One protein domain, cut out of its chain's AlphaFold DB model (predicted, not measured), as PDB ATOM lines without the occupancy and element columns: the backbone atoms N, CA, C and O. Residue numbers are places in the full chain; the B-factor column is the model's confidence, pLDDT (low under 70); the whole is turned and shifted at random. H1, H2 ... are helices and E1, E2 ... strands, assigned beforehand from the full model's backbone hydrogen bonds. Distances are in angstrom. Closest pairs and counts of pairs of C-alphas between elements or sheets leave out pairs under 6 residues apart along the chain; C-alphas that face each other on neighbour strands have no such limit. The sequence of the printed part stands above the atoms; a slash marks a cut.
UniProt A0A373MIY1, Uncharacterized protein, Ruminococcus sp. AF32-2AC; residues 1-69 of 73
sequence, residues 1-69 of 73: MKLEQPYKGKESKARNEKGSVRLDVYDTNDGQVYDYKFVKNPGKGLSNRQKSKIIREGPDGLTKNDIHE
ATOM      1  N   MET A   1      26.923 -39.724  64.929       86.19
ATOM      2  CA  MET A   1      26.044 -39.936  66.103       86.19
ATOM      3  C   MET A   1      26.148 -38.761  67.073       86.19
ATOM      4  O   MET A   1      27.250 -38.278  67.310       86.19
ATOM      5  N   LYS A   2      25.021 -38.302  67.624       89.56
ATOM      6  CA  LYS A   2      24.928 -37.308  68.706       89.56
ATOM      7  C   LYS A   2      24.129 -37.893  69.871       89.56
ATOM      8  O   LYS A   2      23.121 -38.556  69.639       89.56
ATOM      9  N   LEU A   3      24.572 -37.619  71.095       91.25
ATOM     10  CA  LEU A   3      23.944 -38.085  72.332       91.25
ATOM     11  C   LEU A   3      23.264 -36.918  73.050       91.25
ATOM     12  O   LEU A   3      23.808 -35.814  73.061       91.25
ATOM     13  N   GLU A   4      22.095 -37.170  73.636       88.94
ATOM     14  CA  GLU A   4      21.337 -36.231  74.477       88.94
ATOM     15  C   GLU A   4      21.192 -34.807  73.905       88.94
ATOM     16  O   GLU A   4      21.205 -33.815  74.637       88.94
ATOM     17  N   GLN A   5      21.041 -34.676  72.587       92.38
ATOM     18  CA  GLN A   5      21.070 -33.377  71.917       92.38
ATOM     19  C   GLN A   5      19.679 -32.715  71.919       92.38
ATOM     20  O   GLN A   5      18.723 -33.293  71.386       92.38
ATOM     21  N   PRO A   6      19.535 -31.483  72.449       96.31
ATOM     22  CA  PRO A   6      18.310 -30.704  72.315       96.31
ATOM     23  C   PRO A   6      18.153 -30.131  70.904       96.31
ATOM     24  O   PRO A   6      19.129 -29.678  70.306       96.31
ATOM     25  N   TYR A   7      16.914 -30.081  70.420       97.31
ATOM     26  CA  TYR A   7      16.505 -29.482  69.156       97.31
ATOM     27  C   TYR A   7      15.240 -28.638  69.310       97.31
ATOM     28  O   TYR A   7      14.351 -28.955  70.108       97.31
ATOM     29  N   LYS A   8      15.149 -27.567  68.523       97.06
ATOM     30  CA  LYS A   8      13.957 -26.722  68.416       97.06
ATOM     31  C   LYS A   8      13.910 -26.090  67.037       97.06
ATOM     32  O   LYS A   8      14.903 -25.497  66.619       97.06
ATOM     33  N   GLY A   9      12.765 -26.198  66.367       96.38
ATOM     34  CA  GLY A   9      12.600 -25.680  65.010       96.38
ATOM     35  C   GLY A   9      13.679 -26.170  64.041       96.38
ATOM     36  O   GLY A   9      14.241 -25.354  63.324       96.38
ATOM     37  N   LYS A  10      13.992 -27.474  64.046       96.38
ATOM     38  CA  LYS A  10      14.983 -28.122  63.161       96.38
ATOM     39  C   LYS A  10      16.455 -27.868  63.470       96.38
ATOM     40  O   LYS A  10      17.323 -28.497  62.872       96.38
ATOM     41  N   GLU A  11      16.756 -27.040  64.462       95.00
ATOM     42  CA  GLU A  11      18.128 -26.713  64.837       95.00
ATOM     43  C   GLU A  11      18.521 -27.323  66.177       95.00
ATOM     44  O   GLU A  11      17.750 -27.287  67.141       95.00
ATOM     45  N   SER A  12      19.756 -27.816  66.270       95.25
ATOM     46  CA  SER A  12      20.331 -28.234  67.549       95.25
ATOM     47  C   SER A  12      20.563 -27.025  68.453       95.25
ATOM     48  O   SER A  12      21.107 -26.014  68.009       95.25
ATOM     49  N   LYS A  13      20.210 -27.137  69.734       95.69
ATOM     50  CA  LYS A  13      20.405 -26.089  70.744       95.69
ATOM     51  C   LYS A  13      21.436 -26.518  71.780       95.69
ATOM     52  O   LYS A  13      21.520 -27.687  72.141       95.69
ATOM     53  N   ALA A  14      22.195 -25.552  72.295       92.19
ATOM     54  CA  ALA A  14      23.201 -25.800  73.330       92.19
ATOM     55  C   ALA A  14      22.583 -26.150  74.696       92.19
ATOM     56  O   ALA A  14      23.251 -26.720  75.554       92.19
ATOM     57  N   ARG A  15      21.318 -25.777  74.925       91.44
ATOM     58  CA  ARG A  15      20.595 -25.999  76.183       91.44
ATOM     59  C   ARG A  15      19.156 -26.421  75.902       91.44
ATOM     60  O   ARG A  15      18.618 -26.157  74.829       91.44
ATOM     61  N   ASN A  16      18.529 -27.055  76.890       90.88
ATOM     62  CA  ASN A  16      17.102 -27.352  76.852       90.88
ATOM     63  C   ASN A  16      16.300 -26.055  76.987       90.88
ATOM     64  O   ASN A  16      16.362 -25.378  78.012       90.88
ATOM     65  N   GLU A  17      15.527 -25.730  75.959       92.94
ATOM     66  CA  GLU A  17      14.660 -24.560  75.938       92.94
ATOM     67  C   GLU A  17      13.195 -24.964  76.078       92.94
ATOM     68  O   GLU A  17      12.776 -26.053  75.678       92.94
ATOM     69  N   LYS A  18      12.352 -24.049  76.564       93.38
ATOM     70  CA  LYS A  18      10.903 -24.275  76.550       93.38
ATOM     71  C   LYS A  18      10.438 -24.576  75.119       93.38
ATOM     72  O   LYS A  18      10.679 -23.799  74.191       93.38
ATOM     73  N   GLY A  19       9.759 -25.713  74.969       93.00
ATOM     74  CA  GLY A  19       9.239 -26.201  73.693       93.00
ATOM     75  C   GLY A  19      10.184 -27.117  72.909       93.00
ATOM     76  O   GLY A  19       9.694 -27.789  72.006       93.00
ATOM     77  N   SER A  20      11.463 -27.234  73.283       96.00
ATOM     78  CA  SER A  20      12.424 -28.108  72.597       96.00
ATOM     79  C   SER A  20      12.110 -29.595  72.794       96.00
ATOM     80  O   SER A  20      11.332 -29.985  73.678       96.00
ATOM     81  N   VAL A  21      12.713 -30.434  71.960       96.69
ATOM     82  CA  VAL A  21      12.803 -31.885  72.149       96.69
ATOM     83  C   VAL A  21      14.256 -32.253  72.421       96.69
ATOM     84  O   VAL A  21      15.146 -31.682  71.803       96.69
ATOM     85  N   ARG A  22      14.513 -33.167  73.354       96.06
ATOM     86  CA  ARG A  22      15.846 -33.744  73.557       96.06
ATOM     87  C   ARG A  22      15.794 -35.187  73.092       96.06
ATOM     88  O   ARG A  22      14.892 -35.904  73.512       96.06
ATOM     89  N   LEU A  23      16.704 -35.556  72.201       95.62
ATOM     90  CA  LEU A  23      16.820 -36.916  71.679       95.62
ATOM     91  C   LEU A  23      17.881 -37.654  72.489       95.62
ATOM     92  O   LEU A  23      18.943 -37.075  72.711       95.62
ATOM     93  N   ASP A  24      17.623 -38.897  72.896       93.88
ATOM     94  CA  ASP A  24      18.626 -39.708  73.599       93.88
ATOM     95  C   ASP A  24      19.803 -40.008  72.668       93.88
ATOM     96  O   ASP A  24      20.959 -39.728  72.992       93.88
ATOM     97  N   VAL A  25      19.488 -40.498  71.466       95.75
ATOM     98  CA  VAL A  25      20.444 -40.739  70.387       95.75
ATOM     99  C   VAL A  25      19.879 -40.237  69.065       95.75
ATOM    100  O   VAL A  25      18.746 -40.548  68.695       95.75
ATOM    101  N   TYR A  26      20.710 -39.512  68.323       96.75
ATOM    102  CA  TYR A  26      20.497 -39.228  66.909       96.75
ATOM    103  C   TYR A  26      21.679 -39.758  66.096       96.75
ATOM    104  O   TYR A  26      22.806 -39.261  66.220       96.75
ATOM    105  N   ASP A  27      21.434 -40.770  65.269       95.81
ATOM    106  CA  ASP A  27      22.399 -41.205  64.276       95.81
ATOM    107  C   ASP A  27      22.370 -40.257  63.077       95.81
ATOM    108  O   ASP A  27      21.425 -40.203  62.296       95.81
ATOM    109  N   THR A  28      23.439 -39.481  62.957       94.38
ATOM    110  CA  THR A  28      23.621 -38.485  61.905       94.38
ATOM    111  C   THR A  28      23.962 -39.103  60.555       94.38
ATOM    112  O   THR A  28      23.908 -38.383  59.565       94.38
ATOM    113  N   ASN A  29      24.364 -40.376  60.514       93.81
ATOM    114  CA  ASN A  29      24.721 -41.051  59.268       93.81
ATOM    115  C   ASN A  29      23.456 -41.455  58.504       93.81
ATOM    116  O   ASN A  29      23.313 -41.115  57.334       93.81
ATOM    117  N   ASP A  30      22.514 -42.085  59.209       93.00
ATOM    118  CA  ASP A  30      21.292 -42.647  58.618       93.00
ATOM    119  C   ASP A  30      20.034 -41.810  58.913       93.00
ATOM    120  O   ASP A  30      18.924 -42.159  58.513       93.00
ATOM    121  N   GLY A  31      20.182 -40.705  59.652       95.19
ATOM    122  CA  GLY A  31      19.073 -39.830  60.025       95.19
ATOM    123  C   GLY A  31      18.092 -40.463  61.016       95.19
ATOM    124  O   GLY A  31      16.937 -40.057  61.058       95.19
ATOM    125  N   GLN A  32      18.537 -41.432  61.818       97.25
ATOM    126  CA  GLN A  32      17.682 -42.232  62.701       97.25
ATOM    127  C   GLN A  32      17.723 -41.732  64.151       97.25
ATOM    128  O   GLN A  32      18.759 -41.295  64.655       97.25
ATOM    129  N   VAL A  33      16.596 -41.814  64.854       97.56
ATOM    130  CA  VAL A  33      16.444 -41.441  66.267       97.56
ATOM    131  C   VAL A  33      16.133 -42.684  67.087       97.56
ATOM    132  O   VAL A  33      15.226 -43.436  66.741       97.56
ATOM    133  N   TYR A  34      16.828 -42.854  68.210       96.50
ATOM    134  CA  TYR A  34      16.581 -43.950  69.145       96.50
ATOM    135  C   TYR A  34      16.239 -43.396  70.531       96.50
ATOM    136  O   TYR A  34      17.004 -42.606  71.087       96.50
ATOM    137  N   ASP A  35      15.091 -43.808  71.068       94.69
ATOM    138  CA  ASP A  35      14.603 -43.510  72.423       94.69
ATOM    139  C   ASP A  35      14.787 -44.753  73.298       94.69
ATOM    140  O   ASP A  35      14.283 -45.826  72.954       94.69
ATOM    141  N   TYR A  36      15.536 -44.643  74.396       92.75
ATOM    142  CA  TYR A  36      15.933 -45.801  75.204       92.75
ATOM    143  C   TYR A  36      15.229 -45.836  76.560       92.75
ATOM    144  O   TYR A  36      15.176 -44.852  77.298       92.75
ATOM    145  N   LYS A  37      14.785 -47.031  76.971       90.25
ATOM    146  CA  LYS A  37      14.296 -47.289  78.336       90.25
ATOM    147  C   LYS A  37      15.182 -48.294  79.065       90.25
ATOM    148  O   LYS A  37      15.064 -49.504  78.886       90.25
ATOM    149  N   PHE A  38      16.029 -47.797  79.964       89.00
ATOM    150  CA  PHE A  38      17.006 -48.596  80.722       89.00
ATOM    151  C   PHE A  38      16.426 -49.299  81.968       89.00
ATOM    152  O   PHE A  38      17.090 -49.410  82.996       89.00
ATOM    153  N   VAL A  39      15.175 -49.765  81.914       89.62
ATOM    154  CA  VAL A  39      14.499 -50.433  83.042       89.62
ATOM    155  C   VAL A  39      14.035 -51.839  82.664       89.62
ATOM    156  O   VAL A  39      13.641 -52.084  81.528       89.62
ATOM    157  N   LYS A  40      14.035 -52.766  83.633       88.88
ATOM    158  CA  LYS A  40      13.610 -54.167  83.418       88.88
ATOM    159  C   LYS A  40      12.140 -54.298  82.998       88.88
ATOM    160  O   LYS A  40      11.807 -55.183  82.228       88.88
ATOM    161  N   ASN A  41      11.278 -53.422  83.513       90.25
ATOM    162  CA  ASN A  41       9.848 -53.388  83.213       90.25
ATOM    163  C   ASN A  41       9.499 -52.007  82.644       90.25
ATOM    164  O   ASN A  41       9.080 -51.134  83.412       90.25
ATOM    165  N   PRO A  42       9.722 -51.765  81.341       89.44
ATOM    166  CA  PRO A  42       9.450 -50.465  80.750       89.44
ATOM    167  C   PRO A  42       7.969 -50.109  80.856       89.44
ATOM    168  O   PRO A  42       7.099 -50.968  80.952       89.44
ATOM    169  N   GLY A  43       7.668 -48.816  80.921       87.56
ATOM    170  CA  GLY A  43       6.301 -48.340  80.735       87.56
ATOM    171  C   GLY A  43       5.937 -48.303  79.251       87.56
ATOM    172  O   GLY A  43       6.747 -48.660  78.395       87.56
ATOM    173  N   LYS A  44       4.752 -47.761  78.956       89.62
ATOM    174  CA  LYS A  44       4.341 -47.464  77.579       89.62
ATOM    175  C   LYS A  44       5.433 -46.700  76.841       89.62
ATOM    176  O   LYS A  44       6.106 -45.845  77.430       89.62
ATOM    177  N   GLY A  45       5.557 -47.004  75.562       91.50
ATOM    178  CA  GLY A  45       6.404 -46.288  74.627       91.50
ATOM    179  C   GLY A  45       6.090 -44.795  74.459       91.50
ATOM    180  O   GLY A  45       5.245 -44.214  75.151       91.50
ATOM    181  N   LEU A  46       6.769 -44.168  73.507       94.62
ATOM    182  CA  LEU A  46       6.513 -42.813  73.054       94.62
ATOM    183  C   LEU A  46       5.079 -42.685  72.539       94.62
ATOM    184  O   LEU A  46       4.643 -43.350  71.599       94.62
ATOM    185  N   SER A  47       4.349 -41.734  73.114       95.19
ATOM    186  CA  SER A  47       3.043 -41.341  72.595       95.19
ATOM    187  C   SER A  47       3.161 -40.725  71.196       95.19
ATOM    188  O   SER A  47       4.164 -40.096  70.848       95.19
ATOM    189  N   ASN A  48       2.077 -40.785  70.415       96.19
ATOM    190  CA  ASN A  48       1.998 -40.104  69.116       96.19
ATOM    191  C   ASN A  48       2.327 -38.607  69.218       96.19
ATOM    192  O   ASN A  48       2.963 -38.054  68.327       96.19
ATOM    193  N   ARG A  49       1.953 -37.954  70.326       96.12
ATOM    194  CA  ARG A  49       2.278 -36.545  70.575       96.12
ATOM    195  C   ARG A  49       3.784 -36.315  70.705       96.12
ATOM    196  O   ARG A  49       4.278 -35.310  70.199       96.12
ATOM    197  N   GLN A  50       4.504 -37.218  71.370       96.12
ATOM    198  CA  GLN A  50       5.962 -37.139  71.479       96.12
ATOM    199  C   GLN A  50       6.627 -37.374  70.125       96.12
ATOM    200  O   GLN A  50       7.445 -36.552  69.727       96.12
ATOM    201  N   LYS A  51       6.208 -38.402  69.374       97.38
ATOM    202  CA  LYS A  51       6.718 -38.663  68.015       97.38
ATOM    203  C   LYS A  51       6.493 -37.466  67.088       97.38
ATOM    204  O   LYS A  51       7.424 -37.004  66.439       97.38
ATOM    205  N   SER A  52       5.296 -36.875  67.105       97.62
ATOM    206  CA  SER A  52       5.012 -35.653  66.343       97.62
ATOM    207  C   SER A  52       5.868 -34.466  66.783       97.62
ATOM    208  O   SER A  52       6.250 -33.650  65.950       97.62
ATOM    209  N   LYS A  53       6.189 -34.347  68.077       97.50
ATOM    210  CA  LYS A  53       7.083 -33.293  68.569       97.50
ATOM    211  C   LYS A  53       8.530 -33.521  68.120       97.50
ATOM    212  O   LYS A  53       9.173 -32.551  67.742       97.50
ATOM    213  N   ILE A  54       9.016 -34.764  68.115       97.75
ATOM    214  CA  ILE A  54      10.330 -35.122  67.556       97.75
ATOM    215  C   ILE A  54      10.387 -34.731  66.080       97.75
ATOM    216  O   ILE A  54      11.286 -34.000  65.691       97.75
ATOM    217  N   ILE A  55       9.388 -35.121  65.285       98.00
ATOM    218  CA  ILE A  55       9.313 -34.767  63.860       98.00
ATOM    219  C   ILE A  55       9.279 -33.250  63.667       98.00
ATOM    220  O   ILE A  55       9.950 -32.723  62.789       98.00
ATOM    221  N   ARG A  56       8.506 -32.521  64.478       97.56
ATOM    222  CA  ARG A  56       8.351 -31.070  64.317       97.56
ATOM    223  C   ARG A  56       9.593 -30.283  64.735       97.56
ATOM    224  O   ARG A  56       9.970 -29.346  64.043       97.56
ATOM    225  N   GLU A  57      10.184 -30.629  65.875       98.00
ATOM    226  CA  GLU A  57      11.245 -29.836  66.509       98.00
ATOM    227  C   GLU A  57      12.653 -30.371  66.243       98.00
ATOM    228  O   GLU A  57      13.590 -29.575  66.223       98.00
ATOM    229  N   GLY A  58      12.793 -31.692  66.092       97.25
ATOM    230  CA  GLY A  58      14.048 -32.413  65.869       97.25
ATOM    231  C   GLY A  58      14.670 -32.138  64.499       97.25
ATOM    232  O   GLY A  58      14.167 -31.280  63.780       97.25
ATOM    233  N   PRO A  59      15.748 -32.853  64.130       96.50
ATOM    234  CA  PRO A  59      16.402 -32.736  62.830       96.50
ATOM    235  C   PRO A  59      15.433 -32.668  61.643       96.50
ATOM    236  O   PRO A  59      14.330 -33.231  61.660       96.50
ATOM    237  N   ASP A  60      15.838 -31.939  60.607       95.81
ATOM    238  CA  ASP A  60      15.015 -31.819  59.415       95.81
ATOM    239  C   ASP A  60      14.893 -33.151  58.662       95.81
ATOM    240  O   ASP A  60      15.764 -34.013  58.757       95.81
ATOM    241  N   GLY A  61      13.772 -33.342  57.966       94.25
ATOM    242  CA  GLY A  61      13.502 -34.561  57.193       94.25
ATOM    243  C   GLY A  61      13.035 -35.791  57.983       94.25
ATOM    244  O   GLY A  61      12.639 -36.769  57.360       94.25
ATOM    245  N   LEU A  62      13.005 -35.753  59.322       96.56
ATOM    246  CA  LEU A  62      12.524 -36.883  60.127       96.56
ATOM    247  C   LEU A  62      11.055 -37.234  59.857       96.56
ATOM    248  O   LEU A  62      10.170 -36.373  59.885       96.56
ATOM    249  N   THR A  63      10.784 -38.527  59.723       97.12
ATOM    250  CA  THR A  63       9.445 -39.117  59.662       97.12
ATOM    251  C   THR A  63       9.191 -40.022  60.872       97.12
ATOM    252  O   THR A  63      10.030 -40.186  61.754       97.12
ATOM    253  N   LYS A  64       7.999 -40.629  60.950       96.00
ATOM    254  CA  LYS A  64       7.695 -41.599  62.017       96.00
ATOM    255  C   LYS A  64       8.530 -42.876  61.913       96.00
ATOM    256  O   LYS A  64       8.740 -43.507  62.940       96.00
ATOM    257  N   ASN A  65       8.956 -43.247  60.705       97.06
ATOM    258  CA  ASN A  65       9.716 -44.474  60.468       97.06
ATOM    259  C   ASN A  65      11.170 -44.348  60.934       97.06
ATOM    260  O   ASN A  65      11.814 -45.362  61.168       97.06
ATOM    261  N   ASP A  66      11.645 -43.116  61.121       97.69
ATOM    262  CA  ASP A  66      13.002 -42.825  61.579       97.69
ATOM    263  C   ASP A  66      13.123 -42.812  63.113       97.69
ATOM    264  O   ASP A  66      14.200 -42.569  63.648       97.69
ATOM    265  N   ILE A  67      12.015 -43.019  63.840       97.50
ATOM    266  CA  ILE A  67      11.964 -42.976  65.305       97.50
ATOM    267  C   ILE A  67      11.780 -44.389  65.847       97.50
ATOM    268  O   ILE A  67      10.693 -44.969  65.762       97.50
ATOM    269  N   HIS A  68      12.822 -44.888  66.499       97.00
ATOM    270  CA  HIS A  68      12.889 -46.227  67.064       97.00
ATOM    271  C   HIS A  68      12.837 -46.170  68.583       97.00
ATOM    272  O   HIS A  68      13.530 -45.383  69.224       97.00
ATOM    273  N   GLU A  69      12.022 -47.036  69.168       95.62
ATOM    274  CA  GLU A  69      11.952 -47.202  70.614       95.62
ATOM    275  C   GLU A  69      12.703 -48.470  70.998       95.62
ATOM    276  O   GLU A  69      12.390 -49.559  70.513       95.62
TER     277      GLU A  69
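Overview. This is residues 1 to 69 of the 73 residues of an uncharacterized protein of Ruminococcus sp. AF32-2AC (UniProt A0A373MIY1). A strongly twisted wall of four strands has a single helix, H1, packed on one of its faces, beside the strands and over none of them. From this body the loop of residues 38 to 44 sticks out, and the long stretch of residues 9 to 20 makes another loop, between E1 and E2. The printed part has 69 residues with one named helix and four named strands, along the chain E1, E2, E3, H1, E4; the sheet's order is E1, E2, E3, E4, and it is mixed. The class is mixed, helices and strands, with under half of the residues in named elements. The whole is compact, with a radius of gyration of the C-alphas of 11.6 A and spans of 33 by 27 by 21 A.

Along the chain. Begin with the sheet and find C-alpha 2 at (24.928, -37.308, 68.706); from there E1, residues 2 to 8, runs 15.2 A. E2 is residues 21 to 27, 15.5 A long, and E3 is residues 32 to 36, 13.1 A long. H1, residues 48 to 57, runs 14.1 A from C-alpha 48 at (1.998, -40.104, 69.116). The short strand E4, residues 67 to 69, ends at C-alpha 69 at (11.952, -47.202, 70.614).

Arrangement. Look first at E1, E2 and E3, a meander, each strand the antiparallel neighbour of the one before. In the hairpin E1 and E2 the directions stand at 137 degrees, and N 2 and O 26 are 2.8 A apart, within hydrogen-bond range. In the hairpin E2 and E3 the angle is 115 degrees, and N 27 and O 32 are 2.8 A apart, within range. E4 is parallel to E3 at 24 degrees, with N 68 and O 33 at 2.8 A. E1 and E4 are the edge strands, and they are apart. E3, H1 and E4 form a strand-helix-strand unit, two parallel neighbour strands with a helix between them in the chain, and its crossover is right-handed. H1 is on one face of the sheet, in two layers, at a height over the sheet of 6.0 A. Its closest C-alphas to E2 are those of Ile 54 and Val 21, 6.1 A apart; to E1, those of Glu 57 and Lys 8, 4.5 A. In H1 every O i to N i+4 pair is within hydrogen-bond range.

Size, cuts and confidence. The two C-alphas farthest apart, those of Gly 9 and Lys 40, are 33.9 A from each other. The links E1 to E2 and E3 to H1 are long, and residues 38 to 44, in the latter, stand free. The printed part has no cut. Its mean pLDDT is 94.5, and no printed residue is under 70.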